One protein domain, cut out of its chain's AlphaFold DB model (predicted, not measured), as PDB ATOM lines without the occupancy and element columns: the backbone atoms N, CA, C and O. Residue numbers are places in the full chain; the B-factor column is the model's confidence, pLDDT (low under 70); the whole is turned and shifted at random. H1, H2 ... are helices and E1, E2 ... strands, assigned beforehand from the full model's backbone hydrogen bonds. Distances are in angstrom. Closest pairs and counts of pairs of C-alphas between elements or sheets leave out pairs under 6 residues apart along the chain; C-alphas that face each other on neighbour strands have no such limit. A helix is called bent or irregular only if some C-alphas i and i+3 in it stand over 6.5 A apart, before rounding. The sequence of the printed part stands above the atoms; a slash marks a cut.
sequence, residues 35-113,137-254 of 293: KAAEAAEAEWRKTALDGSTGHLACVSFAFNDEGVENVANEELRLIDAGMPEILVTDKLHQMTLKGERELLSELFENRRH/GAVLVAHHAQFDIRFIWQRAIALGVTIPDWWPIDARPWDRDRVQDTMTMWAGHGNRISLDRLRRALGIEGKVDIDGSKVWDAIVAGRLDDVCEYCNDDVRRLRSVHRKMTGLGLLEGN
ATOM      1  N   LYS A  35      37.852   5.932 -39.496       73.88
ATOM      2  CA  LYS A  35      37.467   6.587 -38.241       73.88
ATOM      3  C   LYS A  35      36.251   7.504 -38.407       73.88
ATOM      4  O   LYS A  35      35.430   7.601 -37.495       73.88
ATOM      5  N   ALA A  36      36.141   8.201 -39.537       65.69
ATOM      6  CA  ALA A  36      34.985   9.039 -39.843       65.69
ATOM      7  C   ALA A  36      33.718   8.193 -40.054       65.69
ATOM      8  O   ALA A  36      32.666   8.556 -39.533       65.69
ATOM      9  N   ALA A  37      33.828   7.054 -40.743       66.62
ATOM     10  CA  ALA A  37      32.727   6.115 -40.938       66.62
ATOM     11  C   ALA A  37      32.234   5.526 -39.604       66.62
ATOM     12  O   ALA A  37      31.037   5.555 -39.328       66.62
ATOM     13  N   GLU A  38      33.150   5.092 -38.735       69.94
ATOM     14  CA  GLU A  38      32.820   4.555 -37.408       69.94
ATOM     15  C   GLU A  38      32.136   5.613 -36.517       69.94
ATOM     16  O   GLU A  38      31.155   5.330 -35.824       69.94
ATOM     17  N   ALA A  39      32.606   6.866 -36.569       65.62
ATOM     18  CA  ALA A  39      31.984   7.978 -35.853       65.62
ATOM     19  C   ALA A  39      30.574   8.298 -36.381       65.62
ATOM     20  O   ALA A  39      29.662   8.506 -35.578       65.62
ATOM     21  N   ALA A  40      30.385   8.295 -37.704       63.09
ATOM     22  CA  ALA A  40      29.090   8.523 -38.338       63.09
ATOM     23  C   ALA A  40      28.087   7.404 -38.012       63.09
ATOM     24  O   ALA A  40      26.939   7.684 -37.678       63.09
ATOM     25  N   GLU A  41      28.519   6.142 -38.026       68.00
ATOM     26  CA  GLU A  41      27.691   4.998 -37.634       68.00
ATOM     27  C   GLU A  41      27.293   5.069 -36.151       68.00
ATOM     28  O   GLU A  41      26.136   4.833 -35.794       68.00
ATOM     29  N   ALA A  42      28.227   5.443 -35.271       71.56
ATOM     30  CA  ALA A  42      27.954   5.617 -33.847       71.56
ATOM     31  C   ALA A  42      26.992   6.782 -33.560       71.56
ATOM     32  O   ALA A  42      26.240   6.732 -32.583       71.56
ATOM     33  N   GLU A  43      27.020   7.843 -34.367       68.50
ATOM     34  CA  GLU A  43      26.062   8.946 -34.293       68.50
ATOM     35  C   GLU A  43      24.689   8.525 -34.826       68.50
ATOM     36  O   GLU A  43      23.691   8.687 -34.123       68.50
ATOM     37  N   TRP A  44      24.646   7.870 -35.989       66.50
ATOM     38  CA  TRP A  44      23.418   7.350 -36.588       66.50
ATOM     39  C   TRP A  44      22.698   6.350 -35.674       66.50
ATOM     40  O   TRP A  44      21.491   6.457 -35.472       66.50
ATOM     41  N   ARG A  45      23.421   5.430 -35.018       71.56
ATOM     42  CA  ARG A  45      22.823   4.485 -34.054       71.56
ATOM     43  C   ARG A  45      22.128   5.184 -32.879       71.56
ATOM     44  O   ARG A  45      21.183   4.629 -32.324       71.56
ATOM     45  N   LYS A  46      22.561   6.389 -32.487       71.44
ATOM     46  CA  LYS A  46      21.908   7.163 -31.411       71.44
ATOM     47  C   LYS A  46      20.605   7.803 -31.876       71.44
ATOM     48  O   LYS A  46      19.703   7.977 -31.063       71.44
ATOM     49  N   THR A  47      20.518   8.155 -33.154       71.38
ATOM     50  CA  THR A  47      19.350   8.811 -33.752       71.38
ATOM     51  C   THR A  47      18.425   7.830 -34.473       71.38
ATOM     52  O   THR A  47      17.329   8.203 -34.865       71.38
ATOM     53  N   ALA A  48      18.806   6.556 -34.599       71.44
ATOM     54  CA  ALA A  48      18.021   5.527 -35.284       71.44
ATOM     55  C   ALA A  48      16.610   5.322 -34.693       71.44
ATOM     56  O   ALA A  48      15.706   4.891 -35.405       71.44
ATOM     57  N   LEU A  49      16.409   5.657 -33.412       78.19
ATOM     58  CA  LEU A  49      15.113   5.606 -32.722       78.19
ATOM     59  C   LEU A  49      14.377   6.964 -32.698       78.19
ATOM     60  O   LEU A  49      13.386   7.118 -31.992       78.19
ATOM     61  N   ASP A  50      14.835   7.955 -33.462       81.69
ATOM     62  CA  ASP A  50      14.137   9.224 -33.679       81.69
ATOM     63  C   ASP A  50      13.378   9.167 -35.012       81.69
ATOM     64  O   ASP A  50      13.988   8.998 -36.065       81.69
ATOM     65  N   GLY A  51      12.053   9.333 -35.009       79.31
ATOM     66  CA  GLY A  51      11.253   9.256 -36.238       79.31
ATOM     67  C   GLY A  51      11.565  10.356 -37.264       79.31
ATOM     68  O   GLY A  51      11.143  10.259 -38.414       79.31
ATOM     69  N   SER A  52      12.338  11.386 -36.915       76.31
ATOM     70  CA  SER A  52      12.825  12.376 -37.885       76.31
ATOM     71  C   SER A  52      13.989  11.872 -38.750       76.31
ATOM     72  O   SER A  52      14.117  12.299 -39.897       76.31
ATOM     73  N   THR A  53      14.816  10.955 -38.236       77.00
ATOM     74  CA  THR A  53      16.086  10.543 -38.874       77.00
ATOM     75  C   THR A  53      16.266   9.030 -39.000       77.00
ATOM     76  O   THR A  53      17.057   8.583 -39.828       77.00
ATOM     77  N   GLY A  54      15.538   8.241 -38.216       84.25
ATOM     78  CA  GLY A  54      15.503   6.786 -38.289       84.25
ATOM     79  C   GLY A  54      14.673   6.257 -39.460       84.25
ATOM     80  O   GLY A  54      13.997   7.009 -40.163       84.25
ATOM     81  N   HIS A  55      14.716   4.938 -39.645       87.06
ATOM     82  CA  HIS A  55      14.046   4.229 -40.737       87.06
ATOM     83  C   HIS A  55      13.316   2.985 -40.229       87.06
ATOM     84  O   HIS A  55      13.789   2.311 -39.313       87.06
ATOM     85  N   LEU A  56      12.190   2.651 -40.862       90.81
ATOM     86  CA  LEU A  56      11.484   1.390 -40.632       90.81
ATOM     87  C   LEU A  56      12.023   0.279 -41.540       90.81
ATOM     88  O   LEU A  56      12.036   0.406 -42.765       90.81
ATOM     89  N   ALA A  57      12.425  -0.832 -40.920       91.12
ATOM     90  CA  ALA A  57      12.797  -2.052 -41.633       91.12
ATOM     91  C   ALA A  57      11.596  -2.977 -41.861       91.12
ATOM     92  O   ALA A  57      11.415  -3.495 -42.957       91.12
ATOM     93  N   CYS A  58      10.772  -3.175 -40.832       93.94
ATOM     94  CA  CYS A  58       9.532  -3.939 -40.908       93.94
ATOM     95  C   CYS A  58       8.558  -3.485 -39.814       93.94
ATOM     96  O   CYS A  58       8.968  -2.869 -38.828       93.94
ATOM     97  N   VAL A  59       7.275  -3.792 -39.989       94.75
ATOM     98  CA  VAL A  59       6.226  -3.614 -38.983       94.75
ATOM     99  C   VAL A  59       5.398  -4.891 -38.932       94.75
ATOM    100  O   VAL A  59       4.785  -5.279 -39.927       94.75
ATOM    101  N   SER A  60       5.355  -5.519 -37.759       94.50
ATOM    102  CA  SER A  60       4.483  -6.667 -37.499       94.50
ATOM    103  C   SER A  60       3.223  -6.221 -36.775       94.50
ATOM    104  O   SER A  60       3.268  -5.361 -35.893       94.50
ATOM    105  N   PHE A  61       2.089  -6.817 -37.115       92.00
ATOM    106  CA  PHE A  61       0.806  -6.540 -36.480       92.00
ATOM    107  C   PHE A  61      -0.093  -7.769 -36.561       92.00
ATOM    108  O   PHE A  61       0.195  -8.729 -37.268       92.00
ATOM    109  N   ALA A  62      -1.181  -7.765 -35.801       87.81
ATOM    110  CA  ALA A  62      -2.142  -8.849 -35.852       87.81
ATOM    111  C   ALA A  62      -3.523  -8.344 -35.421       87.81
ATOM    112  O   ALA A  62      -3.637  -7.624 -34.424       87.81
ATOM    113  N   PHE A  63      -4.566  -8.713 -36.161       81.69
ATOM    114  CA  PHE A  63      -5.938  -8.317 -35.853       81.69
ATOM    115  C   PHE A  63      -6.603  -9.358 -34.977       81.69
ATOM    116  O   PHE A  63      -6.632 -10.528 -35.335       81.69
ATOM    117  N   ASN A  64      -7.151  -8.938 -33.836       78.19
ATOM    118  CA  ASN A  64      -7.918  -9.811 -32.946       78.19
ATOM    119  C   ASN A  64      -7.195 -11.157 -32.717       78.19
ATOM    120  O   ASN A  64      -6.101 -11.176 -32.140       78.19
ATOM    121  N   ASP A  65      -7.759 -12.242 -33.251       73.50
ATOM    122  CA  ASP A  65      -7.274 -13.618 -33.120       73.50
ATOM    123  C   ASP A  65      -6.618 -14.169 -34.398       73.50
ATOM    124  O   ASP A  65      -6.213 -15.329 -34.434       73.50
ATOM    125  N   GLU A  66      -6.480 -13.344 -35.435       80.56
ATOM    126  CA  GLU A  66      -5.843 -13.709 -36.698       80.56
ATOM    127  C   GLU A  66      -4.330 -13.900 -36.541       80.56
ATOM    128  O   GLU A  66      -3.723 -13.535 -35.525       80.56
ATOM    129  N   GLY A  67      -3.704 -14.491 -37.560       83.38
ATOM    130  CA  GLY A  67      -2.254 -14.656 -37.617       83.38
ATOM    131  C   GLY A  67      -1.507 -13.326 -37.491       83.38
ATOM    132  O   GLY A  67      -2.068 -12.252 -37.692       83.38
ATOM    133  N   VAL A  68      -0.228 -13.401 -37.119       92.25
ATOM    134  CA  VAL A  68       0.647 -12.228 -37.210       92.25
ATOM    135  C   VAL A  68       0.992 -12.009 -38.676       92.25
ATOM    136  O   VAL A  68       1.437 -12.938 -39.348       92.25
ATOM    137  N   GLU A  69       0.789 -10.785 -39.132       92.50
ATOM    138  CA  GLU A  69       1.189 -10.285 -40.436       92.50
ATOM    139  C   GLU A  69       2.405  -9.368 -40.283       92.50
ATOM    140  O   GLU A  69       2.618  -8.750 -39.235       92.50
ATOM    141  N   ASN A  70       3.190  -9.261 -41.350       94.81
ATOM    142  CA  ASN A  70       4.385  -8.434 -41.402       94.81
ATOM    143  C   ASN A  70       4.430  -7.695 -42.735       94.81
ATOM    144  O   ASN A  70       4.198  -8.300 -43.778       94.81
ATOM    145  N   VAL A  71       4.757  -6.407 -42.680       94.44
ATOM    146  CA  VAL A  71       5.133  -5.615 -43.854       94.44
ATOM    147  C   VAL A  71       6.583  -5.179 -43.700       94.44
ATOM    148  O   VAL A  71       6.977  -4.692 -42.637       94.44
ATOM    149  N   ALA A  72       7.381  -5.354 -44.747       94.38
ATOM    150  CA  ALA A  72       8.821  -5.132 -44.713       94.38
ATOM    151  C   ALA A  72       9.275  -4.191 -45.829       94.38
ATOM    152  O   ALA A  72       8.642  -4.056 -46.872       94.38
ATOM    153  N   ASN A  73      10.397  -3.517 -45.592       93.31
ATOM    154  CA  ASN A  73      11.058  -2.695 -46.585       93.31
ATOM    155  C   ASN A  73      11.889  -3.627 -47.470       93.31
ATOM    156  O   ASN A  73      13.050  -3.916 -47.183       93.31
ATOM    157  N   GLU A  74      11.261  -4.130 -48.528       91.19
ATOM    158  CA  GLU A  74      11.842  -5.124 -49.438       91.19
ATOM    159  C   GLU A  74      13.117  -4.626 -50.142       91.19
ATOM    160  O   GLU A  74      14.003  -5.418 -50.466       91.19
ATOM    161  N   GLU A  75      13.282  -3.308 -50.292       88.31
ATOM    162  CA  GLU A  75      14.508  -2.702 -50.830       88.31
ATOM    163  C   GLU A  75      15.728  -2.977 -49.929       88.31
ATOM    164  O   GLU A  75      16.857  -3.030 -50.421       88.31
ATOM    165  N   LEU A  76      15.528  -3.236 -48.629       86.50
ATOM    166  CA  LEU A  76      16.612  -3.619 -47.719       86.50
ATOM    167  C   LEU A  76      17.192  -5.004 -48.030       86.50
ATOM    168  O   LEU A  76      18.326  -5.267 -47.647       86.50
ATOM    169  N   ARG A  77      16.482  -5.879 -48.759       85.62
ATOM    170  CA  ARG A  77      17.052  -7.164 -49.216       85.62
ATOM    171  C   ARG A  77      18.159  -6.986 -50.247       85.62
ATOM    172  O   ARG A  77      18.964  -7.888 -50.447       85.62
ATOM    173  N   LEU A  78      18.185  -5.837 -50.922       78.44
ATOM    174  CA  LEU A  78      19.217  -5.503 -51.902       78.44
ATOM    175  C   LEU A  78      20.520  -5.056 -51.227       78.44
ATOM    176  O   LEU A  78      21.548  -4.947 -51.896       78.44
ATOM    177  N   ILE A  79      20.486  -4.824 -49.911       72.75
ATOM    178  CA  ILE A  79      21.665  -4.604 -49.080       72.75
ATOM    179  C   ILE A  79      22.314  -5.971 -48.835       72.75
ATOM    180  O   ILE A  79      22.018  -6.655 -47.861       72.75
ATOM    181  N   ASP A  80      23.183  -6.383 -49.756       61.44
ATOM    182  CA  ASP A  80      24.044  -7.559 -49.599       61.44
ATOM    183  C   ASP A  80      25.501  -7.130 -49.345       61.44
ATOM    184  O   ASP A  80      25.958  -6.076 -49.804       61.44
ATOM    185  N   ALA A  81      26.246  -7.995 -48.658       51.38
ATOM    186  CA  ALA A  81      27.633  -7.876 -48.208       51.38
ATOM    187  C   ALA A  81      28.687  -7.724 -49.336       51.38
ATOM    188  O   ALA A  81      29.884  -7.878 -49.097       51.38
ATOM    189  N   GLY A  82      28.263  -7.420 -50.567       50.84
ATOM    190  CA  GLY A  82      29.105  -7.218 -51.747       50.84
ATOM    191  C   GLY A  82      28.844  -5.917 -52.514       50.84
ATOM    192  O   GLY A  82      29.387  -5.752 -53.609       50.84
ATOM    193  N   MET A  83      28.021  -4.993 -52.000       53.03
ATOM    194  CA  MET A  83      27.815  -3.704 -52.669       53.03
ATOM    195  C   MET A  83      29.110  -2.867 -52.660       53.03
ATOM    196  O   MET A  83      29.646  -2.589 -51.588       53.03
ATOM    197  N   PRO A  84      29.629  -2.435 -53.829       46.75
ATOM    198  CA  PRO A  84      30.832  -1.621 -53.874       46.75
ATOM    199  C   PRO A  84      30.594  -0.261 -53.210       46.75
ATOM    200  O   PRO A  84      29.582   0.401 -53.459       46.75
ATOM    201  N   GLU A  85      31.600   0.169 -52.451       46.62
ATOM    202  CA  GLU A  85      31.761   1.419 -51.684       46.62
ATOM    203  C   GLU A  85      31.661   2.709 -52.533       46.62
ATOM    204  O   GLU A  85      32.110   3.765 -52.123       46.62
ATOM    205  N   ILE A  86      31.102   2.654 -53.746       40.38
ATOM    206  CA  ILE A  86      30.971   3.784 -54.679       40.38
ATOM    207  C   ILE A  86      29.509   4.100 -55.043       40.38
ATOM    208  O   ILE A  86      29.235   5.112 -55.681       40.38
ATOM    209  N   LEU A  87      28.548   3.287 -54.587       39.50
ATOM    210  CA  LEU A  87      27.102   3.581 -54.642       39.50
ATOM    211  C   LEU A  87      26.615   4.359 -53.398       39.50
ATOM    212  O   LEU A  87      25.456   4.269 -52.997       39.50
ATOM    213  N   VAL A  88      27.538   5.116 -52.801       46.50
ATOM    214  CA  VAL A  88      27.489   5.679 -51.450       46.50
ATOM    215  C   VAL A  88      26.367   6.698 -51.277       46.50
ATOM    216  O   VAL A  88      26.166   7.604 -52.085       46.50
ATOM    217  N   THR A  89      25.660   6.478 -50.172       56.41
ATOM    218  CA  THR A  89      24.638   7.291 -49.504       56.41
ATOM    219  C   THR A  89      23.376   7.603 -50.288       56.41
ATOM    220  O   THR A  89      22.323   7.152 -49.859       56.41
ATOM    221  N   ASP A  90      23.420   8.314 -51.413       61.34
ATOM    222  CA  ASP A  90      22.184   8.867 -51.986       61.34
ATOM    223  C   ASP A  90      21.287   7.790 -52.582       61.34
ATOM    224  O   ASP A  90      20.108   7.717 -52.255       61.34
ATOM    225  N   LYS A  91      21.825   6.901 -53.424       67.25
ATOM    226  CA  LYS A  91      20.990   5.882 -54.070       67.25
ATOM    227  C   LYS A  91      20.453   4.867 -53.061       67.25
ATOM    228  O   LYS A  91      19.279   4.523 -53.138       67.25
ATOM    229  N   LEU A  92      21.284   4.447 -52.104       70.00
ATOM    230  CA  LEU A  92      20.857   3.567 -51.019       70.00
ATOM    231  C   LEU A  92      19.795   4.245 -50.151       70.00
ATOM    232  O   LEU A  92      18.763   3.648 -49.879       70.00
ATOM    233  N   HIS A  93      19.998   5.510 -49.782       76.81
ATOM    234  CA  HIS A  93      19.020   6.273 -49.017       76.81
ATOM    235  C   HIS A  93      17.700   6.430 -49.777       76.81
ATOM    236  O   HIS A  93      16.643   6.186 -49.207       76.81
ATOM    237  N   GLN A  94      17.734   6.752 -51.075       80.06
ATOM    238  CA  GLN A  94      16.528   6.831 -51.904       80.06
ATOM    239  C   GLN A  94      15.806   5.480 -52.009       80.06
ATOM    240  O   GLN A  94      14.580   5.450 -51.948       80.06
ATOM    241  N   MET A  95      16.540   4.369 -52.130       82.12
ATOM    242  CA  MET A  95      15.958   3.021 -52.111       82.12
ATOM    243  C   MET A  95      15.312   2.716 -50.758       82.12
ATOM    244  O   MET A  95      14.152   2.318 -50.719       82.12
ATOM    245  N   THR A  96      16.005   3.001 -49.653       84.62
ATOM    246  CA  THR A  96      15.460   2.846 -48.299       84.62
ATOM    247  C   THR A  96      14.185   3.666 -48.118       84.62
ATOM    248  O   THR A  96      13.187   3.118 -47.661       84.62
ATOM    249  N   LEU A  97      14.178   4.946 -48.511       87.56
ATOM    250  CA  LEU A  97      12.998   5.815 -48.421       87.56
ATOM    251  C   LEU A  97      11.846   5.321 -49.304       87.56
ATOM    252  O   LEU A  97      10.687   5.398 -48.899       87.56
ATOM    253  N   LYS A  98      12.152   4.821 -50.509       88.25
ATOM    254  CA  LYS A  98      11.159   4.250 -51.423       88.25
ATOM    255  C   LYS A  98      10.485   3.034 -50.791       88.25
ATOM    256  O   LYS A  98       9.263   3.029 -50.679       88.25
ATOM    257  N   GLY A  99      11.259   2.049 -50.347       88.94
ATOM    258  CA  GLY A  99      10.698   0.840 -49.749       88.94
ATOM    259  C   GLY A  99      10.043   1.100 -48.388       88.94
ATOM    260  O   GLY A  99       9.048   0.472 -48.051       88.94
ATOM    261  N   GLU A 100      10.511   2.098 -47.630       91.25
ATOM    262  CA  GLU A 100       9.851   2.544 -46.398       91.25
ATOM    263  C   GLU A 100       8.478   3.168 -46.693       91.25
ATOM    264  O   GLU A 100       7.504   2.921 -45.981       91.25
ATOM    265  N   ARG A 101       8.375   3.951 -47.774       90.50
ATOM    266  CA  ARG A 101       7.101   4.501 -48.241       90.50
ATOM    267  C   ARG A 101       6.148   3.393 -48.683       90.50
ATOM    268  O   ARG A 101       4.976   3.467 -48.336       90.50
ATOM    269  N   GLU A 102       6.633   2.399 -49.423       91.50
ATOM    270  CA  GLU A 102       5.839   1.242 -49.865       91.50
ATOM    271  C   GLU A 102       5.335   0.422 -48.670       91.50
ATOM    272  O   GLU A 102       4.133   0.185 -48.581       91.50
ATOM    273  N   LEU A 103       6.207   0.120 -47.700       93.69
ATOM    274  CA  LEU A 103       5.846  -0.530 -46.433       93.69
ATOM    275  C   LEU A 103       4.717   0.223 -45.728       93.69
ATOM    276  O   LEU A 103       3.720  -0.374 -45.329       93.69
ATOM    277  N   LEU A 104       4.861   1.540 -45.549       91.19
ATOM    278  CA  LEU A 104       3.860   2.353 -44.853       91.19
ATOM    279  C   LEU A 104       2.565   2.495 -45.656       91.19
ATOM    280  O   LEU A 104       1.483   2.523 -45.072       91.19
ATOM    281  N   SER A 105       2.661   2.580 -46.981       88.88
ATOM    282  CA  SER A 105       1.499   2.535 -47.862       88.88
ATOM    283  C   SER A 105       0.766   1.213 -47.694       88.88
ATOM    284  O   SER A 105      -0.425   1.242 -47.434       88.88
ATOM    285  N   GLU A 106       1.441   0.068 -47.716       89.31
ATOM    286  CA  GLU A 106       0.809  -1.239 -47.494       89.31
ATOM    287  C   GLU A 106       0.192  -1.351 -46.089       89.31
ATOM    288  O   GLU A 106      -0.946  -1.803 -45.925       89.31
ATOM    289  N   LEU A 107       0.900  -0.830 -45.081       88.19
ATOM    290  CA  LEU A 107       0.426  -0.721 -43.704       88.19
ATOM    291  C   LEU A 107      -0.874   0.101 -43.596       88.19
ATOM    292  O   LEU A 107      -1.645  -0.106 -42.662       88.19
ATOM    293  N   PHE A 108      -1.147   1.054 -44.489       82.62
ATOM    294  CA  PHE A 108      -2.288   1.970 -44.347       82.62
ATOM    295  C   PHE A 108      -3.350   1.871 -45.456       82.62
ATOM    296  O   PHE A 108      -4.536   2.028 -45.163       82.62
ATOM    297  N   GLU A 109      -2.988   1.570 -46.702       67.56
ATOM    298  CA  GLU A 109      -3.883   1.462 -47.866       67.56
ATOM    299  C   GLU A 109      -4.831   0.272 -47.754       67.56
ATOM    300  O   GLU A 109      -6.037   0.439 -47.961       67.56
ATOM    301  N   ASN A 110      -4.338  -0.877 -47.281       52.81
ATOM    302  CA  ASN A 110      -5.180  -2.034 -46.959       52.81
ATOM    303  C   ASN A 110      -6.173  -1.748 -45.815       52.81
ATOM    304  O   ASN A 110      -7.039  -2.564 -45.512       52.81
ATOM    305  N   ARG A 111      -6.066  -0.579 -45.165       59.16
ATOM    306  CA  ARG A 111      -6.779  -0.229 -43.927       59.16
ATOM    307  C   ARG A 111      -7.501   1.116 -43.976       59.16
ATOM    308  O   ARG A 111      -8.000   1.590 -42.956       59.16
ATOM    309  N   ARG A 112      -7.613   1.693 -45.178       42.78
ATOM    310  CA  ARG A 112      -8.415   2.892 -45.479       42.78
ATOM    311  C   ARG A 112      -9.913   2.583 -45.627       42.78
ATOM    312  O   ARG A 112     -10.729   3.489 -45.519       42.78
ATOM    313  N   HIS A 113     -10.274   1.314 -45.851       41.28
ATOM    314  CA  HIS A 113     -11.636   0.875 -46.193       41.28
ATOM    315  C   HIS A 113     -12.428   0.219 -45.051       41.28
ATOM    316  O   HIS A 113     -13.581  -0.149 -45.254       41.28
ATOM    317  N   GLY A 137     -13.803   1.989 -31.695       57.38
ATOM    318  CA  GLY A 137     -12.711   2.275 -32.611       57.38
ATOM    319  C   GLY A 137     -11.656   1.187 -32.445       57.38
ATOM    320  O   GLY A 137     -11.554   0.588 -31.372       57.38
ATOM    321  N   ALA A 138     -10.896   0.894 -33.500       68.38
ATOM    322  CA  ALA A 138      -9.813  -0.076 -33.396       68.38
ATOM    323  C   ALA A 138      -8.923   0.278 -32.190       68.38
ATOM    324  O   ALA A 138      -8.363   1.374 -32.124       68.38
ATOM    325  N   VAL A 139      -8.836  -0.633 -31.217       80.06
ATOM    326  CA  VAL A 139      -7.992  -0.454 -30.037       80.06
ATOM    327  C   VAL A 139      -6.597  -0.932 -30.395       80.06
ATOM    328  O   VAL A 139      -6.381  -2.120 -30.633       80.06
ATOM    329  N   LEU A 140      -5.635  -0.016 -30.417       88.31
ATOM    330  CA  LEU A 140      -4.244  -0.361 -30.664       88.31
ATOM    331  C   LEU A 140      -3.621  -0.911 -29.379       88.31
ATOM    332  O   LEU A 140      -3.529  -0.220 -28.364       88.31
ATOM    333  N   VAL A 141      -3.171  -2.161 -29.424       90.44
ATOM    334  CA  VAL A 141      -2.445  -2.808 -28.326       90.44
ATOM    335  C   VAL A 141      -0.953  -2.779 -28.639       90.44
ATOM    336  O   VAL A 141      -0.544  -3.205 -29.714       90.44
ATOM    337  N   ALA A 142      -0.138  -2.292 -27.706       93.12
ATOM    338  CA  ALA A 142       1.314  -2.213 -27.870       93.12
ATOM    339  C   ALA A 142       2.045  -2.338 -26.523       93.12
ATOM    340  O   ALA A 142       1.428  -2.403 -25.454       93.12
ATOM    341  N   HIS A 143       3.374  -2.403 -26.564       93.38
ATOM    342  CA  HIS A 143       4.232  -2.301 -25.388       93.38
ATOM    343  C   HIS A 143       5.135  -1.087 -25.564       93.38
ATOM    344  O   HIS A 143       5.937  -1.073 -26.485       93.38
ATOM    345  N   HIS A 144       4.998  -0.077 -24.704       92.25
ATOM    346  CA  HIS A 144       5.577   1.255 -24.908       92.25
ATOM    347  C   HIS A 144       4.984   1.993 -26.127       92.25
ATOM    348  O   HIS A 144       5.672   2.730 -26.824       92.25
ATOM    349  N   ALA A 145       3.664   1.862 -26.316       90.00
ATOM    350  CA  ALA A 145       2.900   2.342 -27.476       90.00
ATOM    351  C   ALA A 145       3.219   3.776 -27.939       90.00
ATOM    352  O   ALA A 145       3.209   4.065 -29.133       90.00
ATOM    353  N   GLN A 146       3.499   4.686 -26.998       86.25
ATOM    354  CA  GLN A 146       3.830   6.079 -27.301       86.25
ATOM    355  C   GLN A 146       5.036   6.203 -28.242       86.25
ATOM    356  O   GLN A 146       5.084   7.145 -29.029       86.25
ATOM    357  N   PHE A 147       5.992   5.277 -28.163       88.81
ATOM    358  CA  PHE A 147       7.145   5.236 -29.049       88.81
ATOM    359  C   PHE A 147       6.732   4.844 -30.473       88.81
ATOM    360  O   PHE A 147       6.841   5.672 -31.377       88.81
ATOM    361  N   ASP A 148       6.186   3.639 -30.663       89.69
ATOM    362  CA  ASP A 148       5.881   3.093 -31.993       89.69
ATOM    363  C   ASP A 148       4.866   3.950 -32.755       89.69
ATOM    364  O   ASP A 148       5.081   4.299 -33.916       89.69
ATOM    365  N   ILE A 149       3.781   4.362 -32.085       90.12
ATOM    366  CA  ILE A 149       2.718   5.182 -32.686       90.12
ATOM    367  C   ILE A 149       3.294   6.493 -33.227       90.12
ATOM    368  O   ILE A 149       2.925   6.925 -34.324       90.12
ATOM    369  N   ARG A 150       4.179   7.140 -32.455       90.19
ATOM    370  CA  ARG A 150       4.788   8.416 -32.843       90.19
ATOM    371  C   ARG A 150       5.835   8.245 -33.914       90.19
ATOM    372  O   ARG A 150       5.841   9.050 -34.840       90.19
ATOM    373  N   PHE A 151       6.659   7.210 -33.812       91.75
ATOM    374  CA  PHE A 151       7.681   6.924 -34.803       91.75
ATOM    375  C   PHE A 151       7.039   6.665 -36.172       91.75
ATOM    376  O   PHE A 151       7.324   7.382 -37.127       91.75
ATOM    377  N   ILE A 152       6.085   5.730 -36.253       92.38
ATOM    378  CA  ILE A 152       5.370   5.402 -37.498       92.38
ATOM    379  C   ILE A 152       4.646   6.634 -38.057       92.38
ATOM    380  O   ILE A 152       4.721   6.901 -39.255       92.38
ATOM    381  N   TRP A 153       3.983   7.419 -37.199       90.94
ATOM    382  CA  TRP A 153       3.312   8.650 -37.623       90.94
ATOM    383  C   TRP A 153       4.294   9.664 -38.226       90.94
ATOM    384  O   TRP A 153       4.051  10.170 -39.319       90.94
ATOM    385  N   GLN A 154       5.425   9.927 -37.565       91.88
ATOM    386  CA  GLN A 154       6.456  10.842 -38.070       91.88
ATOM    387  C   GLN A 154       7.008  10.384 -39.424       91.88
ATOM    388  O   GLN A 154       7.108  11.203 -40.341       91.88
ATOM    389  N   ARG A 155       7.300   9.084 -39.580       91.56
ATOM    390  CA  ARG A 155       7.793   8.512 -40.844       91.56
ATOM    391  C   ARG A 155       6.779   8.639 -41.971       91.56
ATOM    392  O   ARG A 155       7.130   9.081 -43.062       91.56
ATOM    393  N   ALA A 156       5.514   8.334 -41.699       89.81
ATOM    394  CA  ALA A 156       4.450   8.465 -42.684       89.81
ATOM    395  C   ALA A 156       4.275   9.914 -43.158       89.81
ATOM    396  O   ALA A 156       4.177  10.151 -44.360       89.81
ATOM    397  N   ILE A 157       4.329  10.891 -42.244       89.38
ATOM    398  CA  ILE A 157       4.288  12.315 -42.604       89.38
ATOM    399  C   ILE A 157       5.517  12.722 -43.428       89.38
ATOM    400  O   ILE A 157       5.358  13.369 -44.463       89.38
ATOM    401  N   ALA A 158       6.724  12.319 -43.019       86.25
ATOM    402  CA  ALA A 158       7.960  12.640 -43.736       86.25
ATOM    403  C   ALA A 158       7.975  12.087 -45.174       86.25
ATOM    404  O   ALA A 158       8.499  12.733 -46.080       86.25
ATOM    405  N   LEU A 159       7.368  10.916 -45.388       84.75
ATOM    406  CA  LEU A 159       7.301  10.229 -46.682       84.75
ATOM    407  C   LEU A 159       6.037  10.554 -47.497       84.75
ATOM    408  O   LEU A 159       5.877  10.052 -48.612       84.75
ATOM    409  N   GLY A 160       5.135  11.388 -46.967       85.62
ATOM    410  CA  GLY A 160       3.886  11.769 -47.632       85.62
ATOM    411  C   GLY A 160       2.864  10.633 -47.755       85.62
ATOM    412  O   GLY A 160       2.036  10.646 -48.668       85.62
ATOM    413  N   VAL A 161       2.919   9.639 -46.866       86.38
ATOM    414  CA  VAL A 161       1.951   8.536 -46.802       86.38
ATOM    415  C   VAL A 161       0.723   8.988 -46.017       86.38
ATOM    416  O   VAL A 161       0.835   9.577 -44.941       86.38
ATOM    417  N   THR A 162      -0.475   8.719 -46.546       82.00
ATOM    418  CA  THR A 162      -1.709   9.053 -45.822       82.00
ATOM    419  C   THR A 162      -1.942   8.077 -44.676       82.00
ATOM    420  O   THR A 162      -1.924   6.867 -44.877       82.00
ATOM    421  N   ILE A 163      -2.232   8.616 -43.496       81.75
ATOM    422  CA  ILE A 163      -2.487   7.848 -42.279       81.75
ATOM    423  C   ILE A 163      -4.008   7.720 -42.076       81.75
ATOM    424  O   ILE A 163      -4.726   8.670 -42.391       81.75
ATOM    425  N   PRO A 164      -4.522   6.586 -41.565       79.81
ATOM    426  CA  PRO A 164      -5.940   6.435 -41.254       79.81
ATOM    427  C   PRO A 164      -6.406   7.367 -40.128       79.81
ATOM    428  O   PRO A 164      -5.692   7.563 -39.145       79.81
ATOM    429  N   ASP A 165      -7.650   7.846 -40.214       75.62
ATOM    430  CA  ASP A 165      -8.242   8.770 -39.230       75.62
ATOM    431  C   ASP A 165      -8.312   8.190 -37.806       75.62
ATOM    432  O   ASP A 165      -8.314   8.924 -36.818       75.62
ATOM    433  N   TRP A 166      -8.354   6.859 -37.681       76.81
ATOM    434  CA  TRP A 166      -8.386   6.174 -36.390       76.81
ATOM    435  C   TRP A 166      -7.014   6.102 -35.701       76.81
ATOM    436  O   TRP A 166      -6.964   5.795 -34.506       76.81
ATOM    437  N   TRP A 167      -5.909   6.396 -36.403       84.81
ATOM    438  CA  TRP A 167      -4.562   6.260 -35.848       84.81
ATOM    439  C   TRP A 167      -4.399   7.125 -34.585       84.81
ATOM    440  O   TRP A 167      -4.717   8.321 -34.595       84.81
ATOM    441  N   PRO A 168      -3.917   6.562 -33.464       85.19
ATOM    442  CA  PRO A 168      -3.963   7.221 -32.164       85.19
ATOM    443  C   PRO A 168      -2.845   8.248 -31.944       85.19
ATOM    444  O   PRO A 168      -2.106   8.148 -30.971       85.19
ATOM    445  N   ILE A 169      -2.756   9.264 -32.815       78.19
ATOM    446  CA  ILE A 169      -1.715  10.307 -32.797       78.19
ATOM    447  C   ILE A 169      -1.550  10.854 -31.374       78.19
ATOM    448  O   ILE A 169      -0.524  10.610 -30.756       78.19
ATOM    449  N   ASP A 170      -2.580  11.483 -30.801       75.25
ATOM    450  CA  ASP A 170      -2.522  12.119 -29.473       75.25
ATOM    451  C   ASP A 170      -3.212  11.317 -28.355       75.25
ATOM    452  O   ASP A 170      -3.832  11.894 -27.462       75.25
ATOM    453  N   ALA A 171      -3.143   9.981 -28.391       76.06
ATOM    454  CA  ALA A 171      -3.740   9.169 -27.329       76.06
ATOM    455  C   ALA A 171      -3.062   9.406 -25.970       76.06
ATOM    456  O   ALA A 171      -1.836   9.355 -25.833       76.06
ATOM    457  N   ARG A 172      -3.879   9.657 -24.946       76.38
ATOM    458  CA  ARG A 172      -3.434   9.857 -23.565       76.38
ATOM    459  C   ARG A 172      -3.348   8.504 -22.853       76.38
ATOM    460  O   ARG A 172      -4.075   7.582 -23.213       76.38
ATOM    461  N   PRO A 173      -2.546   8.372 -21.780       70.75
ATOM    462  CA  PRO A 173      -2.385   7.099 -21.061       70.75
ATOM    463  C   PRO A 173      -3.683   6.484 -20.504       70.75
ATOM    464  O   PRO A 173      -3.715   5.304 -20.159       70.75
ATOM    465  N   TRP A 174      -4.740   7.285 -20.364       73.19
ATOM    466  CA  TRP A 174      -6.057   6.853 -19.893       73.19
ATOM    467  C   TRP A 174      -7.082   6.624 -21.014       73.19
ATOM    468  O   TRP A 174      -8.167   6.131 -20.713       73.19
ATOM    469  N   ASP A 175      -6.750   6.908 -22.278       78.81
ATOM    470  CA  ASP A 175      -7.609   6.656 -23.447       78.81
ATOM    471  C   ASP A 175      -7.547   5.156 -23.835       78.81
ATOM    472  O   ASP A 175      -7.098   4.767 -24.916       78.81
ATOM    473  N   ARG A 176      -7.949   4.284 -22.895       73.56
ATOM    474  CA  ARG A 176      -7.880   2.806 -23.004       73.56
ATOM    475  C   ARG A 176      -8.805   2.212 -24.066       73.56
ATOM    476  O   ARG A 176      -8.677   1.038 -24.412       73.56
ATOM    477  N   ASP A 177      -9.750   3.014 -24.526       73.06
ATOM    478  CA  ASP A 177     -10.659   2.772 -25.640       73.06
ATOM    479  C   ASP A 177      -9.996   3.004 -27.008       73.06
ATOM    480  O   ASP A 177     -10.579   2.664 -28.030       73.06
ATOM    481  N   ARG A 178      -8.773   3.551 -27.036       80.00
ATOM    482  CA  ARG A 178      -7.983   3.761 -28.258       80.00
ATOM    483  C   ARG A 178      -6.629   3.073 -28.214       80.00
ATOM    484  O   ARG A 178      -6.190   2.539 -29.228       80.00
ATOM    485  N   VAL A 179      -5.956   3.095 -27.060       88.12
ATOM    486  CA  VAL A 179      -4.621   2.507 -26.890       88.12
ATOM    487  C   VAL A 179      -4.523   1.731 -25.585       88.12
ATOM    488  O   VAL A 179      -4.790   2.252 -24.503       88.12
ATOM    489  N   GLN A 180      -4.064   0.489 -25.678       89.56
ATOM    490  CA  GLN A 180      -3.766  -0.367 -24.536       89.56
ATOM    491  C   GLN A 180      -2.273  -0.687 -24.517       89.56
ATOM    492  O   GLN A 180      -1.800  -1.646 -25.125       89.56
ATOM    493  N   ASP A 181      -1.525   0.159 -23.812       93.00
ATOM    494  CA  ASP A 181      -0.097  -0.034 -23.581       93.00
ATOM    495  C   ASP A 181       0.137  -0.992 -22.405       93.00
ATOM    496  O   ASP A 181      -0.013  -0.617 -21.239       93.00
ATOM    497  N   THR A 182       0.556  -2.220 -22.707       93.62
ATOM    498  CA  THR A 182       0.833  -3.258 -21.701       93.62
ATOM    499  C   THR A 182       1.911  -2.850 -20.694       93.62
ATOM    500  O   THR A 182       1.841  -3.264 -19.535       93.62
ATOM    501  N   MET A 183       2.869  -1.998 -21.086       94.44
ATOM    502  CA  MET A 183       3.887  -1.473 -20.171       94.44
ATOM    503  C   MET A 183       3.235  -0.598 -19.098       94.44
ATOM    504  O   MET A 183       3.400  -0.851 -17.902       94.44
ATOM    505  N   THR A 184       2.457   0.400 -19.522       92.12
ATOM    506  CA  THR A 184       1.764   1.333 -18.624       92.12
ATOM    507  C   THR A 184       0.665   0.636 -17.816       92.12
ATOM    508  O   THR A 184       0.497   0.930 -16.634       92.12
ATOM    509  N   MET A 185      -0.061  -0.319 -18.411       91.19
ATOM    510  CA  MET A 185      -1.083  -1.114 -17.718       91.19
ATOM    511  C   MET A 185      -0.502  -1.914 -16.545       91.19
ATOM    512  O   MET A 185      -1.175  -2.056 -15.528       91.19
ATOM    513  N   TRP A 186       0.726  -2.430 -16.676       92.88
ATOM    514  CA  TRP A 186       1.382  -3.206 -15.623       92.88
ATOM    515  C   TRP A 186       2.140  -2.336 -14.619       92.88
ATOM    516  O   TRP A 186       1.981  -2.489 -13.411       92.88
ATOM    517  N   ALA A 187       3.002  -1.444 -15.111       92.75
ATOM    518  CA  ALA A 187       3.917  -0.680 -14.267       92.75
ATOM    519  C   ALA A 187       3.255   0.562 -13.641       92.75
ATOM    520  O   ALA A 187       3.749   1.099 -12.647       92.75
ATOM    521  N   GLY A 188       2.138   1.019 -14.209       88.31
ATOM    522  CA  GLY A 188       1.533   2.304 -13.884       88.31
ATOM    523  C   GLY A 188       2.250   3.476 -14.560       88.31
ATOM    524  O   GLY A 188       3.348   3.348 -15.105       88.31
ATOM    525  N   HIS A 189       1.609   4.646 -14.534       85.25
ATOM    526  CA  HIS A 189       2.136   5.853 -15.168       85.25
ATOM    527  C   HIS A 189       3.490   6.269 -14.568       85.25
ATOM    528  O   HIS A 189       3.651   6.297 -13.351       85.25
ATOM    529  N   GLY A 190       4.457   6.605 -15.426       84.50
ATOM    530  CA  GLY A 190       5.806   7.024 -15.022       84.50
ATOM    531  C   GLY A 190       6.782   5.879 -14.727       84.50
ATOM    532  O   GLY A 190       7.980   6.127 -14.614       84.50
ATOM    533  N   ASN A 191       6.310   4.632 -14.667       91.50
ATOM    534  CA  ASN A 191       7.150   3.456 -14.462       91.50
ATOM    535  C   ASN A 191       7.317   2.661 -15.762       91.50
ATOM    536  O   ASN A 191       6.542   2.803 -16.708       91.50
ATOM    537  N   ARG A 192       8.338   1.801 -15.805       92.56
ATOM    538  CA  ARG A 192       8.643   0.968 -16.974       92.56
ATOM    539  C   ARG A 192       8.941  -0.470 -16.569       92.56
ATOM    540  O   ARG A 192       9.510  -0.735 -15.512       92.56
ATOM    541  N   ILE A 193       8.588  -1.391 -17.452       93.12
ATOM    542  CA  ILE A 193       8.953  -2.805 -17.405       93.12
ATOM    543  C   ILE A 193       9.201  -3.247 -18.845       93.12
ATOM    544  O   ILE A 193       8.490  -2.783 -19.724       93.12
ATOM    545  N   SER A 194      10.191  -4.102 -19.102       91.62
ATOM    546  CA  SER A 194      10.357  -4.672 -20.442       91.62
ATOM    547  C   SER A 194       9.301  -5.740 -20.714       91.62
ATOM    548  O   SER A 194       8.851  -6.422 -19.784       91.62
ATOM    549  N   LEU A 195       8.956  -5.937 -21.988       91.12
ATOM    550  CA  LEU A 195       7.998  -6.957 -22.410       91.12
ATOM    551  C   LEU A 195       8.430  -8.342 -21.927       91.12
ATOM    552  O   LEU A 195       7.636  -9.073 -21.346       91.12
ATOM    553  N   ASP A 196       9.710  -8.667 -22.077       89.38
ATOM    554  CA  ASP A 196      10.291  -9.935 -21.648       89.38
ATOM    555  C   ASP A 196      10.236 -10.135 -20.115       89.38
ATOM    556  O   ASP A 196       9.871 -11.213 -19.626       89.38
ATOM    557  N   ARG A 197      10.488  -9.084 -19.317       91.56
ATOM    558  CA  ARG A 197      10.324  -9.156 -17.853       91.56
ATOM    559  C   ARG A 197       8.856  -9.327 -17.459       91.56
ATOM    560  O   ARG A 197       8.578 -10.104 -16.547       91.56
ATOM    561  N   LEU A 198       7.940  -8.636 -18.133       93.44
ATOM    562  CA  LEU A 198       6.498  -8.750 -17.910       93.44
ATOM    563  C   LEU A 198       5.986 -10.153 -18.264       93.44
ATOM    564  O   LEU A 198       5.356 -10.816 -17.445       93.44
ATOM    565  N   ARG A 199       6.339 -10.652 -19.446       91.75
ATOM    566  CA  ARG A 199       6.061 -12.008 -19.927       91.75
ATOM    567  C   ARG A 199       6.523 -13.081 -18.937       91.75
ATOM    568  O   ARG A 199       5.741 -13.965 -18.591       91.75
ATOM    569  N   ARG A 200       7.757 -12.970 -18.423       90.38
ATOM    570  CA  ARG A 200       8.274 -13.857 -17.366       90.38
ATOM    571  C   ARG A 200       7.484 -13.745 -16.067       90.38
ATOM    572  O   ARG A 200       7.164 -14.770 -15.477       90.38
ATOM    573  N   ALA A 201       7.160 -12.529 -15.625       91.25
ATOM    574  CA  ALA A 201       6.358 -12.313 -14.418       91.25
ATOM    575  C   ALA A 201       4.959 -12.939 -14.538       91.25
ATOM    576  O   ALA A 201       4.397 -13.407 -13.551       91.25
ATOM    577  N   LEU A 202       4.428 -13.002 -15.759       87.56
ATOM    578  CA  LEU A 202       3.171 -13.663 -16.084       87.56
ATOM    579  C   LEU A 202       3.317 -15.171 -16.342       87.56
ATOM    580  O   LEU A 202       2.316 -15.811 -16.650       87.56
ATOM    581  N   GLY A 203       4.506 -15.768 -16.229       87.94
ATOM    582  CA  GLY A 203       4.719 -17.204 -16.457       87.94
ATOM    583  C   GLY A 203       4.402 -17.661 -17.884       87.94
ATOM    584  O   GLY A 203       3.906 -18.767 -18.072       87.94
ATOM    585  N   ILE A 204       4.599 -16.793 -18.880       85.31
ATOM    586  CA  ILE A 204       4.426 -17.128 -20.298       85.31
ATOM    587  C   ILE A 204       5.773 -17.631 -20.831       85.31
ATOM    588  O   ILE A 204       6.779 -16.930 -20.716       85.31
ATOM    589  N   GLU A 205       5.796 -18.842 -21.394       80.56
ATOM    590  CA  GLU A 205       6.988 -19.451 -22.002       80.56
ATOM    591  C   GLU A 205       7.330 -18.858 -23.373       80.56
ATOM    592  O   GLU A 205       6.556 -18.115 -23.972       80.56
ATOM    593  N   GLY A 206       8.574 -19.067 -23.823       68.94
ATOM    594  CA  GLY A 206       9.132 -18.420 -25.023       68.94
ATOM    595  C   GLY A 206      10.621 -18.085 -24.905       68.94
ATOM    596  O   GLY A 206      11.190 -18.111 -23.807       68.94
ATOM    597  N   LYS A 207      11.224 -17.836 -26.069       63.91
ATOM    598  CA  LYS A 207      12.669 -17.845 -26.337       63.91
ATOM    599  C   LYS A 207      13.396 -16.620 -25.761       63.91
ATOM    600  O   LYS A 207      12.803 -15.556 -25.619       63.91
ATOM    601  N   VAL A 208      14.678 -16.796 -25.427       56.25
ATOM    602  CA  VAL A 208      15.582 -15.723 -24.967       56.25
ATOM    603  C   VAL A 208      15.757 -14.683 -26.076       56.25
ATOM    604  O   VAL A 208      15.854 -15.056 -27.246       56.25
ATOM    605  N   ASP A 209      15.772 -13.404 -25.693       55.62
ATOM    606  CA  ASP A 209      15.801 -12.263 -26.610       55.62
ATOM    607  C   ASP A 209      16.968 -12.295 -27.598       55.62
ATOM    608  O   ASP A 209      18.121 -12.566 -27.244       55.62
ATOM    609  N   ILE A 210      16.647 -11.939 -28.840       55.56
ATOM    610  CA  ILE A 210      17.612 -11.330 -29.745       55.56
ATOM    611  C   ILE A 210      17.675  -9.863 -29.316       55.56
ATOM    612  O   ILE A 210      16.654  -9.206 -29.171       55.56
ATOM    613  N   ASP A 211      18.875  -9.364 -29.049       65.62
ATOM    614  CA  ASP A 211      19.071  -7.958 -28.713       65.62
ATOM    615  C   ASP A 211      18.734  -7.082 -29.932       65.62
ATOM    616  O   ASP A 211      19.370  -7.214 -30.983       65.62
ATOM    617  N   GLY A 212      17.756  -6.181 -29.785       64.00
ATOM    618  CA  GLY A 212      17.334  -5.233 -30.822       64.00
ATOM    619  C   GLY A 212      18.460  -4.320 -31.326       64.00
ATOM    620  O   GLY A 212      18.345  -3.752 -32.411       64.00
ATOM    621  N   SER A 213      19.588  -4.234 -30.609       71.25
ATOM    622  CA  SER A 213      20.803  -3.556 -31.082       71.25
ATOM    623  C   SER A 213      21.392  -4.162 -32.367       71.25
ATOM    624  O   SER A 213      22.133  -3.485 -33.077       71.25
ATOM    625  N   LYS A 214      21.030  -5.410 -32.699       78.38
ATOM    626  CA  LYS A 214      21.575  -6.178 -33.831       78.38
ATOM    627  C   LYS A 214      20.721  -6.131 -35.097       78.38
ATOM    628  O   LYS A 214      21.047  -6.821 -36.060       78.38
ATOM    629  N   VAL A 215      19.631  -5.357 -35.112       81.75
ATOM    630  CA  VAL A 215      18.729  -5.264 -36.277       81.75
ATOM    631  C   VAL A 215      19.484  -4.774 -37.512       81.75
ATOM    632  O   VAL A 215      19.405  -5.402 -38.565       81.75
ATOM    633  N   TRP A 216      20.263  -3.698 -37.374       81.12
ATOM    634  CA  TRP A 216      21.046  -3.158 -38.487       81.12
ATOM    635  C   TRP A 216      22.100  -4.153 -38.979       81.12
ATOM    636  O   TRP A 216      22.189  -4.418 -40.174       81.12
ATOM    637  N   ASP A 217      22.828  -4.781 -38.055       83.12
ATOM    638  CA  ASP A 217      23.854  -5.771 -38.386       83.12
ATOM    639  C   ASP A 217      23.252  -6.998 -39.103       83.12
ATOM    640  O   ASP A 217      23.882  -7.590 -39.978       83.12
ATOM    641  N   ALA A 218      22.019  -7.390 -38.760       84.31
ATOM    642  CA  ALA A 218      21.287  -8.440 -39.459       84.31
ATOM    643  C   ALA A 218      20.883  -8.015 -40.879       84.31
ATOM    644  O   ALA A 218      21.059  -8.804 -41.803       84.31
ATOM    645  N   ILE A 219      20.413  -6.777 -41.066       83.88
ATOM    646  CA  ILE A 219      20.061  -6.232 -42.387       83.88
ATOM    647  C   ILE A 219      21.291  -6.176 -43.296       83.88
ATOM    648  O   ILE A 219      21.232  -6.677 -44.411       83.88
ATOM    649  N   VAL A 220      22.417  -5.645 -42.808       81.25
ATOM    650  CA  VAL A 220      23.680  -5.577 -43.572       81.25
ATOM    651  C   VAL A 220      24.201  -6.972 -43.936       81.25
ATOM    652  O   VAL A 220      24.835  -7.151 -44.971       81.25
ATOM    653  N   ALA A 221      23.907  -7.979 -43.111       83.75
ATOM    654  CA  ALA A 221      24.211  -9.377 -43.400       83.75
ATOM    655  C   ALA A 221      23.191 -10.057 -44.343       83.75
ATOM    656  O   ALA A 221      23.233 -11.280 -44.479       83.75
ATOM    657  N   GLY A 222      22.248  -9.314 -44.935       85.06
ATOM    658  CA  GLY A 222      21.204  -9.849 -45.815       85.06
ATOM    659  C   GLY A 222      20.126 -10.667 -45.091       85.06
ATOM    660  O   GLY A 222      19.381 -11.414 -45.722       85.06
ATOM    661  N   ARG A 223      20.023 -10.560 -43.760       87.69
ATOM    662  CA  ARG A 223      19.116 -11.357 -42.911       87.69
ATOM    663  C   ARG A 223      17.857 -10.581 -42.517       87.69
ATOM    664  O   ARG A 223      17.490 -10.540 -41.343       87.69
ATOM    665  N   LEU A 224      17.185  -9.963 -43.493       89.94
ATOM    666  CA  LEU A 224      15.924  -9.243 -43.256       89.94
ATOM    667  C   LEU A 224      14.816 -10.175 -42.736       89.94
ATOM    668  O   LEU A 224      14.051  -9.779 -41.861       89.94
ATOM    669  N   ASP A 225      14.763 -11.420 -43.213       91.50
ATOM    670  CA  ASP A 225      13.766 -12.402 -42.762       91.50
ATOM    671  C   ASP A 225      13.892 -12.712 -41.264       91.50
ATOM    672  O   ASP A 225      12.883 -12.800 -40.565       91.50
ATOM    673  N   ASP A 226      15.120 -12.784 -40.739       90.44
ATOM    674  CA  ASP A 226      15.361 -12.973 -39.303       90.44
ATOM    675  C   ASP A 226      14.841 -11.780 -38.485       90.44
ATOM    676  O   ASP A 226      14.310 -11.956 -37.388       90.44
ATOM    677  N   VAL A 227      14.988 -10.557 -39.015       90.56
ATOM    678  CA  VAL A 227      14.470  -9.329 -38.390       90.56
ATOM    679  C   VAL A 227      12.942  -9.330 -38.385       90.56
ATOM    680  O   VAL A 227      12.333  -8.998 -37.366       90.56
ATOM    681  N   CYS A 228      12.321  -9.739 -39.492       93.12
ATOM    682  CA  CYS A 228      10.867  -9.832 -39.596       93.12
ATOM    683  C   CYS A 228      10.314 -10.880 -38.626       93.12
ATOM    684  O   CYS A 228       9.363 -10.600 -37.902       93.12
ATOM    685  N   GLU A 229      10.944 -12.054 -38.537       92.25
ATOM    686  CA  GLU A 229      10.501 -13.103 -37.618       92.25
ATOM    687  C   GLU A 229      10.706 -12.722 -36.148       92.25
ATOM    688  O   GLU A 229       9.851 -13.015 -35.311       92.25
ATOM    689  N   TYR A 230      11.780 -11.995 -35.831       88.88
ATOM    690  CA  TYR A 230      11.958 -11.401 -34.508       88.88
ATOM    691  C   TYR A 230      10.818 -10.426 -34.162       88.88
ATOM    692  O   TYR A 230      10.231 -10.513 -33.082       88.88
ATOM    693  N   CYS A 231      10.451  -9.543 -35.096       91.81
ATOM    694  CA  CYS A 231       9.339  -8.609 -34.915       91.81
ATOM    695  C   CYS A 231       7.988  -9.342 -34.771       91.81
ATOM    696  O   CYS A 231       7.170  -8.980 -33.920       91.81
ATOM    697  N   ASN A 232       7.775 -10.419 -35.536       93.44
ATOM    698  CA  ASN A 232       6.581 -11.259 -35.433       93.44
ATOM    699  C   ASN A 232       6.460 -11.898 -34.046       93.44
ATOM    700  O   ASN A 232       5.385 -11.890 -33.439       93.44
ATOM    701  N   ASP A 233       7.563 -12.447 -33.535       90.62
ATOM    702  CA  ASP A 233       7.631 -13.063 -32.212       90.62
ATOM    703  C   ASP A 233       7.251 -12.079 -31.101       90.62
ATOM    704  O   ASP A 233       6.509 -12.445 -30.183       90.62
ATOM    705  N   ASP A 234       7.683 -10.822 -31.198       89.81
ATOM    706  CA  ASP A 234       7.317  -9.785 -30.234       89.81
ATOM    707  C   ASP A 234       5.814  -9.479 -30.246       89.81
ATOM    708  O   ASP A 234       5.211  -9.367 -29.175       89.81
ATOM    709  N   VAL A 235       5.161  -9.473 -31.413       92.69
ATOM    710  CA  VAL A 235       3.694  -9.338 -31.499       92.69
ATOM    711  C   VAL A 235       2.982 -10.545 -30.880       92.69
ATOM    712  O   VAL A 235       2.020 -10.371 -30.126       92.69
ATOM    713  N   ARG A 236       3.470 -11.773 -31.111       91.44
ATOM    714  CA  ARG A 236       2.906 -12.992 -30.488       91.44
ATOM    715  C   ARG A 236       3.011 -12.937 -28.960       91.44
ATOM    716  O   ARG A 236       2.052 -13.263 -28.247       91.44
ATOM    717  N   ARG A 237       4.160 -12.492 -28.441       90.81
ATOM    718  CA  ARG A 237       4.409 -12.321 -26.997       90.81
ATOM    719  C   ARG A 237       3.527 -11.228 -26.410       90.81
ATOM    720  O   ARG A 237       2.878 -11.464 -25.392       90.81
ATOM    721  N   LEU A 238       3.469 -10.066 -27.059       93.12
ATOM    722  CA  LEU A 238       2.620  -8.942 -26.674       93.12
ATOM    723  C   LEU A 238       1.156  -9.367 -26.578       93.12
ATOM    724  O   LEU A 238       0.522  -9.126 -25.552       93.12
ATOM    725  N   ARG A 239       0.632 -10.052 -27.602       90.00
ATOM    726  CA  ARG A 239      -0.739 -10.575 -27.603       90.00
ATOM    727  C   ARG A 239      -0.979 -11.516 -26.423       90.00
ATOM    728  O   ARG A 239      -1.972 -11.374 -25.715       90.00
ATOM    729  N   SER A 240      -0.053 -12.441 -26.172       88.81
ATOM    730  CA  SER A 240      -0.156 -13.395 -25.057       88.81
ATOM    731  C   SER A 240      -0.173 -12.692 -23.693       88.81
ATOM    732  O   SER A 240      -0.981 -13.022 -22.822       88.81
ATOM    733  N   VAL A 241       0.689 -11.685 -23.514       90.81
ATOM    734  CA  VAL A 241       0.735 -10.829 -22.319       90.81
ATOM    735  C   VAL A 241      -0.579 -10.073 -22.149       90.81
ATOM    736  O   VAL A 241      -1.193 -10.133 -21.082       90.81
ATOM    737  N   HIS A 242      -1.039  -9.402 -23.203       89.44
ATOM    738  CA  HIS A 242      -2.258  -8.602 -23.193       89.44
ATOM    739  C   HIS A 242      -3.495  -9.438 -22.854       89.44
ATOM    740  O   HIS A 242      -4.237  -9.077 -21.937       89.44
ATOM    741  N   ARG A 243      -3.674 -10.597 -23.500       85.69
ATOM    742  CA  ARG A 243      -4.777 -11.526 -23.202       85.69
ATOM    743  C   ARG A 243      -4.770 -11.976 -21.748       85.69
ATOM    744  O   ARG A 243      -5.823 -12.062 -21.117       85.69
ATOM    745  N   LYS A 244      -3.590 -12.254 -21.190       84.62
ATOM    746  CA  LYS A 244      -3.467 -12.659 -19.787       84.62
ATOM    747  C   LYS A 244      -3.806 -11.516 -18.826       84.62
ATOM    748  O   LYS A 244      -4.482 -11.753 -17.832       84.62
ATOM    749  N   MET A 245      -3.392 -10.287 -19.137       83.12
ATOM    750  CA  MET A 245      -3.685  -9.095 -18.327       83.12
ATOM    751  C   MET A 245      -5.162  -8.682 -18.365       83.12
ATOM    752  O   MET A 245      -5.680  -8.178 -17.373       83.12
ATOM    753  N   THR A 246      -5.838  -8.884 -19.495       80.94
ATOM    754  CA  THR A 246      -7.249  -8.509 -19.695       80.94
ATOM    755  C   THR A 246      -8.238  -9.606 -19.296       80.94
ATOM    756  O   THR A 246      -9.444  -9.400 -19.365       80.94
ATOM    757  N   GLY A 247      -7.751 -10.774 -18.867       68.62
ATOM    758  CA  GLY A 247      -8.589 -11.913 -18.486       68.62
ATOM    759  C   GLY A 247      -9.165 -12.701 -19.668       68.62
ATOM    760  O   GLY A 247      -9.710 -13.781 -19.449       68.62
ATOM    761  N   LEU A 248      -8.975 -12.241 -20.910       60.31
ATOM    762  CA  LEU A 248      -9.321 -12.979 -22.132       60.31
ATOM    763  C   LEU A 248      -8.638 -14.355 -22.170       60.31
ATOM    764  O   LEU A 248      -9.295 -15.362 -22.404       60.31
ATOM    765  N   GLY A 249      -7.358 -14.431 -21.795       52.47
ATOM    766  CA  GLY A 249      -6.631 -15.705 -21.728       52.47
ATOM    767  C   GLY A 249      -7.096 -16.640 -20.600       52.47
ATOM    768  O   GLY A 249      -6.909 -17.852 -20.683       52.47
ATOM    769  N   LEU A 250      -7.720 -16.105 -19.542       50.38
ATOM    770  CA  LEU A 250      -8.323 -16.917 -18.477       50.38
ATOM    771  C   LEU A 250      -9.677 -17.481 -18.918       50.38
ATOM    772  O   LEU A 250      -9.978 -18.632 -18.616       50.38
ATOM    773  N   LEU A 251     -10.470 -16.693 -19.649       46.31
ATOM    774  CA  LEU A 251     -11.733 -17.139 -20.237       46.31
ATOM    775  C   LEU A 251     -11.495 -18.225 -21.289       46.31
ATOM    776  O   LEU A 251     -12.103 -19.282 -21.191       46.31
ATOM    777  N   GLU A 252     -10.558 -18.017 -22.217       49.34
ATOM    778  CA  GLU A 252     -10.168 -19.021 -23.219       49.34
ATOM    779  C   GLU A 252      -9.684 -20.321 -22.564       49.34
ATOM    780  O   GLU A 252     -10.139 -21.403 -22.926       49.34
ATOM    781  N   GLY A 253      -8.821 -20.232 -21.546       50.12
ATOM    782  CA  GLY A 253      -8.344 -21.409 -20.815       50.12
ATOM    783  C   GLY A 253      -9.450 -22.138 -20.046       50.12
ATOM    784  O   GLY A 253      -9.424 -23.364 -19.945       50.12
ATOM    785  N   ASN A 254     -10.432 -21.407 -19.515       46.12
ATOM    786  CA  ASN A 254     -11.588 -21.999 -18.844       46.12
ATOM    787  C   ASN A 254     -12.563 -22.637 -19.843       46.12
ATOM    788  O   ASN A 254     -13.066 -23.718 -19.560       46.12
TER     789      ASN A 254
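What this domain is: This is residues 35 to 113 and 137 to 254 of the 293 residues of the protein "DNA_pol_B_exo2 domain-containing protein" of Pelagibacterium halotolerans (strain DSM 22347 / JCM 15775 / CGMCC 1.7692 / B2) (UniProt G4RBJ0). One long helix, H8, runs along one side of a small core of short strands, the hairpin E1-E2 and the pair E3-E4, while H3 packs on the hairpin from the other side. H7 folds back along the first part of H8, H5 and H6 pack near its last part, and H9 turns off at its end; residues 35 to 43 of H1 stick out, and so do residues 83 to 91, of which 90 and 91 belong to H3. The printed part has 197 residues, with nine named helices and four named strands in the order H1 E1 E2 H2 H3 E3 H4 E4 H5 H6 H7 H8 H9. The class is mostly helix; E1 and E2 are antiparallel, E3 and E4 parallel. The whole is compact, with a radius of gyration of the C-alphas of 18.0 A, yet elongated, spanning 60 by 38 by 32 A.

Where its parts are: H1, residues 35 to 47, starts at C-alpha 35 (37.467, 6.587, -38.241) and is 18.8 A long. E1 is residues 58 to 61, E2 69 to 72 and H2 74 to 78. H3, residues 90 to 109, is 27.4 A long. E3 is residues 140 to 142, H4 145 to 158, 19.9 A long, E4 179 to 181, H5 182 to 187 and H6 195 to 201. H7, residues 212 to 220, is irregular: C-alphas 213 and 216 are 7.4 A apart. H8, residues 224 to 245, is 31.7 A long, from C-alpha 224 (15.924, -9.243, -43.256). H9, residues 248 to 254, ends at C-alpha 254 (-11.588, -21.999, -18.844).

How they stand to each other: H8 is the hub, touching four helices. H7 and H8 form a helical hairpin, at a shallow tilt of 26 degrees, opposite ways; their closest C-alphas, Val 215 and Val 227, are 6.3 A apart. H6 touches H8 at a steep tilt of 43 degrees, closest at C-alphas 199 and 241, 6.0 A. H5 and H8 only just touch, with 3 pairs of C-alphas within 8 A, closest at 182 and 242, 6.4 A. H9 touches H8 only at the corner, closest at C-alphas 243 and 249, 4.8 A. The closest C-alphas of E1 and H8, Ser 60 and Asn 232, are 5.5 A apart; those of E2 and H3, Ala 72 and Leu 103, 5.7 A. In the hairpin E1 and E2, N 59 and O 71 are within hydrogen-bond range at 2.8 A. E3, H4 and E4 form a strand-helix-strand unit, parallel neighbours joined through a helix, with a right-handed crossover; N 180 and O 140 are 2.8 A apart. H2 touches H3, closest at C-alphas 75 and 99, 5.3 A. H3 and H4 are close but not clearly touching, with C-alphas 104 and 156 6.5 A apart. H1 touches no helix. Every O i to N i+4 pair is within range in H3, H5, H6, H8 and H9; the counts are 8 of 9 in H1, 9 of 10 in H4, 3 of 5 in H7 and 0 of 1 in H2, where 2 of 2 O i to N i+3 pairs are.

The domain as a whole: The farthest C-alphas, Ile 86 and Asn 254, are 61.3 A apart. Residues 114 to 136 are not printed; C-alphas 113 and 137 are 13.7 A apart across the cut. Of the links printed whole, H2 to H3 and H4 to E4 are long. Mean pLDDT of the printed part is 79.9; 42 residues are under 70, among them 80 to 91 and 247 to 254.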